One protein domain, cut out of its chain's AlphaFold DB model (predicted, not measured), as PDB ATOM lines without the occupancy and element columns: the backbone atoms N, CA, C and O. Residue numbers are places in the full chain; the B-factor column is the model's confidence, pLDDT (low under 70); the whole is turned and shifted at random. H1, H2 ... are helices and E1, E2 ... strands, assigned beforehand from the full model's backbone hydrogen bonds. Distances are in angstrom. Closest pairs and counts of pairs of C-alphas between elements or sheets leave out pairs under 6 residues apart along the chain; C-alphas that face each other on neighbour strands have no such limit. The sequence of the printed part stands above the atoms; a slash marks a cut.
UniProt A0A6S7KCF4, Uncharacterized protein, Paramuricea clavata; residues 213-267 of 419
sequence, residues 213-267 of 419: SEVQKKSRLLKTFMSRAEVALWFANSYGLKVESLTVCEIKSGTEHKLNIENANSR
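AT A GLANCE: This is residues 213 to 267 of the 419 residues of an uncharacterized protein of Paramuricea clavata (UniProt A0A6S7KCF4). A long helix, H1, lies over a two-stranded hairpin, E1 and E2, in a loose pairing; short H2 follows beyond the helix's end, where the chain folds back into the hairpin. Residues 215 to 221 stick out. The printed part has 55 residues, in the order H1, H2, E1, E2, antiparallel strands, mixed class; it is loose, radius of gyration of the C-alphas 12.7 A, spanning 37 by 19 by 15 A.

HOW THE PARTS SIT: H1, residues 218 to 232, and H2, residues 234 to 238, meet only through their tight link. E1, residues 245 to 249, and E2, residues 256 to 260, form a hairpin at 165 degrees, with N 246 and O 259 2.9 A apart, within hydrogen-bond range. The closest C-alphas of H1 and E2, Met 226 and Leu 259, are 7.3 A apart. H1 and E1 are near each other, with 8 pairs of C-alphas within 10 A; H2 and E2 are apart. Every O i to N i+4 pair is within hydrogen-bond range in H1; in H2 0 of 1 is, beside 2 of 2 O i to N i+3 pairs.

IN THESE COORDINATES: H1 begins at C-alpha 218 (278.089, 344.629, 163.048) and is 20.9 A long; H2 is 7.4 A, E1 13.3 A. E2, 13.0 A, ends at C-alpha 260 (280.466, 329.210, 172.338).

THE WHOLE: The C-alphas farthest apart, Gln 216 and Gly 240, are 38.4 A apart. The printed part has no cut and no long link. pLDDT is under 70 at residues 213, 259 and 261 to 267.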
ATOM      1  N   SER A 213     278.625 342.523 156.640       69.25
ATOM      2  CA  SER A 213     279.767 343.334 156.221       69.25
ATOM      3  C   SER A 213     279.393 344.799 155.910       69.25
ATOM      4  O   SER A 213     280.256 345.669 156.033       69.25
ATOM      5  N   GLU A 214     278.125 345.080 155.586       74.00
ATOM      6  CA  GLU A 214     277.589 346.376 155.125       74.00
ATOM      7  C   GLU A 214     276.900 347.198 156.233       74.00
ATOM      8  O   GLU A 214     276.510 348.347 156.017       74.00
ATOM      9  N   VAL A 215     276.715 346.623 157.425       77.56
ATOM     10  CA  VAL A 215     275.974 347.257 158.524       77.56
ATOM     11  C   VAL A 215     276.936 347.969 159.479       77.56
ATOM     12  O   VAL A 215     277.923 347.393 159.925       77.56
ATOM     13  N   GLN A 216     276.633 349.218 159.857       72.25
ATOM     14  CA  GLN A 216     277.482 350.018 160.759       72.25
ATOM     15  C   GLN A 216     277.644 349.390 162.159       72.25
ATOM     16  O   GLN A 216     278.708 349.470 162.761       72.25
ATOM     17  N   LYS A 217     276.600 348.732 162.686       78.38
ATOM     18  CA  LYS A 217     276.600 348.074 164.008       78.38
ATOM     19  C   LYS A 217     276.714 346.547 163.891       78.38
ATOM     20  O   LYS A 217     275.825 345.823 164.343       78.38
ATOM     21  N   LYS A 218     277.820 346.063 163.310       76.69
ATOM     22  CA  LYS A 218     278.089 344.629 163.048       76.69
ATOM     23  C   LYS A 218     277.883 343.733 164.274       76.69
ATOM     24  O   LYS A 218     277.144 342.757 164.205       76.69
ATOM     25  N   SER A 219     278.451 344.118 165.420       75.94
ATOM     26  CA  SER A 219     278.374 343.350 166.676       75.94
ATOM     27  C   SER A 219     276.935 343.129 167.163       75.94
ATOM     28  O   SER A 219     276.585 342.029 167.586       75.94
ATOM     29  N   ARG A 220     276.063 344.143 167.059       75.06
ATOM     30  CA  ARG A 220     274.667 344.031 167.513       75.06
ATOM     31  C   ARG A 220     273.869 343.080 166.621       75.06
ATOM     32  O   ARG A 220     273.107 342.262 167.132       75.06
ATOM     33  N   LEU A 221     274.051 343.184 165.304       78.44
ATOM     34  CA  LEU A 221     273.396 342.301 164.339       78.44
ATOM     35  C   LEU A 221     273.862 340.850 164.514       78.44
ATOM     36  O   LEU A 221     273.023 339.960 164.610       78.44
ATOM     37  N   LEU A 222     275.171 340.637 164.667       78.75
ATOM     38  CA  LEU A 222     275.752 339.322 164.936       78.75
ATOM     39  C   LEU A 222     275.214 338.722 166.241       78.75
ATOM     40  O   LEU A 222     274.776 337.579 166.247       78.75
ATOM     41  N   LYS A 223     275.141 339.504 167.326       79.19
ATOM     42  CA  LYS A 223     274.560 339.046 168.600       79.19
ATOM     43  C   LYS A 223     273.087 338.647 168.457       79.19
ATOM     44  O   LYS A 223     272.652 337.678 169.069       79.19
ATOM     45  N   THR A 224     272.331 339.368 167.631       79.44
ATOM     46  CA  THR A 224     270.908 339.084 167.388       79.44
ATOM     47  C   THR A 224     270.747 337.810 166.555       79.44
ATOM     48  O   THR A 224     269.945 336.947 166.905       79.44
ATOM     49  N   PHE A 225     271.552 337.651 165.501       80.25
ATOM     50  CA  PHE A 225     271.616 336.428 164.702       80.25
ATOM     51  C   PHE A 225     271.975 335.214 165.565       80.25
ATOM     52  O   PHE A 225     271.238 334.235 165.579       80.25
ATOM     53  N   MET A 226     273.041 335.320 166.359       77.56
ATOM     54  CA  MET A 226     273.488 334.267 167.268       77.56
ATOM     55  C   MET A 226     272.414 333.905 168.300       77.56
ATOM     56  O   MET A 226     272.139 332.728 168.490       77.56
ATOM     57  N   SER A 227     271.718 334.887 168.886       76.31
ATOM     58  CA  SER A 227     270.604 334.605 169.807       76.31
ATOM     59  C   SER A 227     269.432 333.878 169.139       76.31
ATOM     60  O   SER A 227     268.808 333.019 169.753       76.31
ATOM     61  N   ARG A 228     269.144 334.174 167.864       79.12
ATOM     62  CA  ARG A 228     268.112 333.463 167.099       79.12
ATOM     63  C   ARG A 228     268.553 332.049 166.741       79.12
ATOM     64  O   ARG A 228     267.745 331.136 166.847       79.12
ATOM     65  N   ALA A 229     269.818 331.868 166.367       79.06
ATOM     66  CA  ALA A 229     270.393 330.555 166.101       79.06
ATOM     67  C   ALA A 229     270.406 329.680 167.367       79.06
ATOM     68  O   ALA A 229     270.055 328.511 167.289       79.06
ATOM     69  N   GLU A 230     270.718 330.245 168.540       73.56
ATOM     70  CA  GLU A 230     270.607 329.549 169.833       73.56
ATOM     71  C   GLU A 230     269.177 329.061 170.105       73.56
ATOM     72  O   GLU A 230     268.984 327.910 170.491       73.56
ATOM     73  N   VAL A 231     268.168 329.916 169.887       74.69
ATOM     74  CA  VAL A 231     266.752 329.542 170.058       74.69
ATOM     75  C   VAL A 231     266.344 328.471 169.048       74.69
ATOM     76  O   VAL A 231     265.704 327.493 169.423       74.69
ATOM     77  N   ALA A 232     266.747 328.617 167.785       76.38
ATOM     78  CA  ALA A 232     266.463 327.639 166.740       76.38
ATOM     79  C   ALA A 232     267.135 326.288 167.014       76.38
ATOM     80  O   ALA A 232     266.556 325.257 166.720       76.38
ATOM     81  N   LEU A 233     268.324 326.267 167.616       78.25
ATOM     82  CA  LEU A 233     269.043 325.038 167.965       78.25
ATOM     83  C   LEU A 233     268.579 324.418 169.288       78.25
ATOM     84  O   LEU A 233     269.034 323.332 169.643       78.25
ATOM     85  N   TRP A 234     267.654 325.054 170.013       76.50
ATOM     86  CA  TRP A 234     267.143 324.527 171.278       76.50
ATOM     87  C   TRP A 234     266.491 323.143 171.122       76.50
ATOM     88  O   TRP A 234     266.660 322.302 172.006       76.50
ATOM     89  N   PHE A 235     265.835 322.859 169.986       74.94
ATOM     90  CA  PHE A 235     265.249 321.534 169.734       74.94
ATOM     91  C   PHE A 235     266.311 320.426 169.666       74.94
ATOM     92  O   PHE A 235     266.010 319.281 169.977       74.94
ATOM     93  N   ALA A 236     267.571 320.719 169.322       77.25
ATOM     94  CA  ALA A 236     268.619 319.694 169.294       77.25
ATOM     95  C   ALA A 236     268.780 319.028 170.675       77.25
ATOM     96  O   ALA A 236     268.916 317.805 170.769       77.25
ATOM     97  N   ASN A 237     268.618 319.808 171.753       75.56
ATOM     98  CA  ASN A 237     268.636 319.286 173.118       75.56
ATOM     99  C   ASN A 237     267.464 318.332 173.405       75.56
ATOM    100  O   ASN A 237     267.646 317.403 174.192       75.56
ATOM    101  N   SER A 238     266.285 318.504 172.785       74.69
ATOM    102  CA  SER A 238     265.158 317.573 172.983       74.69
ATOM    103  C   SER A 238     265.412 316.199 172.360       74.69
ATOM    104  O   SER A 238     264.838 315.215 172.811       74.69
ATOM    105  N   TYR A 239     266.315 316.118 171.380       79.69
ATOM    106  CA  TYR A 239     266.818 314.864 170.810       79.69
ATOM    107  C   TYR A 239     268.112 314.373 171.488       79.69
ATOM    108  O   TYR A 239     268.749 313.440 171.006       79.69
ATOM    109  N   GLY A 240     268.518 314.991 172.604       79.81
ATOM    110  CA  GLY A 240     269.720 314.622 173.359       79.81
ATOM    111  C   GLY A 240     271.040 315.111 172.751       79.81
ATOM    112  O   GLY A 240     272.106 314.746 173.250       79.81
ATOM    113  N   LEU A 241     270.999 315.942 171.707       80.19
ATOM    114  CA  LEU A 241     272.182 316.521 171.073       80.19
ATOM    115  C   LEU A 241     272.554 317.833 171.769       80.19
ATOM    116  O   LEU A 241     271.761 318.770 171.804       80.19
ATOM    117  N   LYS A 242     273.778 317.916 172.298       78.69
ATOM    118  CA  LYS A 242     274.308 319.141 172.910       78.69
ATOM    119  C   LYS A 242     275.151 319.904 171.899       78.69
ATOM    120  O   LYS A 242     276.166 319.397 171.433       78.69
ATOM    121  N   VAL A 243     274.744 321.128 171.580       76.94
ATOM    122  CA  VAL A 243     275.522 322.012 170.705       76.94
ATOM    123  C   VAL A 243     276.569 322.746 171.544       76.94
ATOM    124  O   VAL A 243     276.215 323.577 172.373       76.94
ATOM    125  N   GLU A 244     277.852 322.442 171.339       77.19
ATOM    126  CA  GLU A 244     278.960 323.050 172.100       77.19
ATOM    127  C   GLU A 244     279.374 324.427 171.557       77.19
ATOM    128  O   GLU A 244     279.686 325.354 172.306       77.19
ATOM    129  N   SER A 245     279.388 324.584 170.232       82.62
ATOM    130  CA  SER A 245     279.705 325.861 169.593       82.62
ATOM    131  C   SER A 245     279.069 325.969 168.214       82.62
ATOM    132  O   SER A 245     278.819 324.964 167.551       82.62
ATOM    133  N   LEU A 246     278.823 327.206 167.795       82.00
ATOM    134  CA  LEU A 246     278.346 327.559 166.468       82.00
ATOM    135  C   LEU A 246     279.391 328.455 165.804       82.00
ATOM    136  O   LEU A 246     279.728 329.515 166.332       82.00
ATOM    137  N   THR A 247     279.884 328.046 164.639       83.56
ATOM    138  CA  THR A 247     280.776 328.864 163.812       83.56
ATOM    139  C   THR A 247     280.025 329.286 162.560       83.56
ATOM    140  O   THR A 247     279.442 328.451 161.872       83.56
ATOM    141  N   VAL A 248     280.015 330.586 162.279       81.25
ATOM    142  CA  VAL A 248     279.270 331.179 161.167       81.25
ATOM    143  C   VAL A 248     280.235 331.993 160.321       81.25
ATOM    144  O   VAL A 248     280.932 332.859 160.847       81.25
ATOM    145  N   CYS A 249     280.260 331.742 159.017       80.62
ATOM    146  CA  CYS A 249     281.154 332.437 158.094       80.62
ATOM    147  C   CYS A 249     280.397 333.520 157.318       80.62
ATOM    148  O   CYS A 249     279.319 333.283 156.770       80.62
ATOM    149  N   GLU A 250     280.965 334.722 157.247       81.75
ATOM    150  CA  GLU A 250     280.435 335.781 156.391       81.75
ATOM    151  C   GLU A 250     280.633 335.438 154.907       81.75
ATOM    152  O   GLU A 250     281.759 335.292 154.443       81.75
ATOM    153  N   ILE A 251     279.544 335.419 154.134       76.94
ATOM    154  CA  ILE A 251     279.559 335.047 152.706       76.94
ATOM    155  C   ILE A 251     280.479 335.955 151.869       76.94
ATOM    156  O   ILE A 251     281.144 335.488 150.952       76.94
ATOM    157  N   LYS A 252     280.515 337.263 152.162       77.94
ATOM    158  CA  LYS A 252     281.255 338.250 151.349       77.94
ATOM    159  C   LYS A 252     282.691 338.492 151.813       77.94
ATOM    160  O   LYS A 252     283.540 338.803 150.989       77.94
ATOM    161  N   SER A 253     282.951 338.417 153.119       76.94
ATOM    162  CA  SER A 253     284.266 338.738 153.695       76.94
ATOM    163  C   SER A 253     285.080 337.501 154.077       76.94
ATOM    164  O   SER A 253     286.267 337.635 154.356       76.94
ATOM    165  N   GLY A 254     284.454 336.319 154.144       77.75
ATOM    166  CA  GLY A 254     285.082 335.088 154.627       77.75
ATOM    167  C   GLY A 254     285.430 335.107 156.118       77.75
ATOM    168  O   GLY A 254     286.098 334.198 156.595       77.75
ATOM    169  N   THR A 255     285.010 336.133 156.865       81.25
ATOM    170  CA  THR A 255     285.319 336.242 158.296       81.25
ATOM    171  C   THR A 255     284.499 335.224 159.080       81.25
ATOM    172  O   THR A 255     283.271 335.190 158.962       81.25
ATOM    173  N   GLU A 256     285.174 334.411 159.889       82.56
ATOM    174  CA  GLU A 256     284.535 333.436 160.768       82.56
ATOM    175  C   GLU A 256     284.177 334.067 162.114       82.56
ATOM    176  O   GLU A 256     284.999 334.708 162.769       82.56
ATOM    177  N   HIS A 257     282.945 333.837 162.554       80.44
ATOM    178  CA  HIS A 257     282.444 334.246 163.858       80.44
ATOM    179  C   HIS A 257     282.075 333.007 164.654       80.44
ATOM    180  O   HIS A 257     281.134 332.294 164.301       80.44
ATOM    181  N   LYS A 258     282.806 332.754 165.741       80.19
ATOM    182  CA  LYS A 258     282.537 331.634 166.642       80.19
ATOM    183  C   LYS A 258     281.771 332.105 167.872       80.19
ATOM    184  O   LYS A 258     282.182 333.042 168.552       80.19
ATOM    185  N   LEU A 259     280.682 331.414 168.170       69.88
ATOM    186  CA  LEU A 259     279.917 331.548 169.396       69.88
ATOM    187  C   LEU A 259     280.039 330.244 170.184       69.88
ATOM    188  O   LEU A 259     279.666 329.177 169.697       69.88
ATOM    189  N   ASN A 260     280.546 330.329 171.407       70.25
ATOM    190  CA  ASN A 260     280.466 329.210 172.338       70.25
ATOM    191  C   ASN A 260     279.063 329.229 172.946       70.25
ATOM    192  O   ASN A 260     278.690 330.201 173.606       70.25
ATOM    193  N   ILE A 261     278.279 328.185 172.684       66.50
ATOM    194  CA  ILE A 261     276.949 328.041 173.269       66.50
ATOM    195  C   ILE A 261     277.190 327.465 174.659       66.50
ATOM    196  O   ILE A 261     277.335 326.260 174.847       66.50
ATOM    197  N   GLU A 262     277.336 328.348 175.644       57.56
ATOM    198  CA  GLU A 262     277.471 327.916 177.029       57.56
ATOM    199  C   GLU A 262     276.228 327.117 177.428       57.56
ATOM    200  O   GLU A 262     275.094 327.555 177.214       57.56
ATOM    201  N   ASN A 263     276.466 325.926 177.989       49.53
ATOM    202  CA  ASN A 263     275.450 324.975 178.427       49.53
ATOM    203  C   ASN A 263     274.228 325.683 179.030       49.53
ATOM    204  O   ASN A 263     274.355 326.455 179.982       49.53
ATOM    205  N   ALA A 264     273.030 325.331 178.558       47.88
ATOM    206  CA  ALA A 264     271.753 325.796 179.109       47.88
ATOM    207  C   ALA A 264     271.612 325.557 180.632       47.88
ATOM    208  O   ALA A 264     270.810 326.215 181.289       47.88
ATOM    209  N   ASN A 265     272.454 324.702 181.222       44.69
ATOM    210  CA  ASN A 265     272.560 324.507 182.670       44.69
ATOM    211  C   ASN A 265     273.143 325.717 183.433       44.69
ATOM    212  O   ASN A 265     272.992 325.779 184.647       44.69
ATOM    213  N   SER A 266     273.763 326.687 182.753       45.12
ATOM    214  CA  SER A 266     274.201 327.969 183.338       45.12
ATOM    215  C   SER A 266     273.096 329.039 183.308       45.12
ATOM    216  O   SER A 266     273.049 329.921 184.161       45.12
ATOM    217  N   ARG A 267     272.130 328.946 182.381       46.62
ATOM    218  CA  ARG A 267     271.029 329.927 182.284       46.62
ATOM    219  C   ARG A 267     269.868 329.664 183.255       46.62
ATOM    220  O   ARG A 267     268.977 330.500 183.359       46.62
TER     221      ARG A 267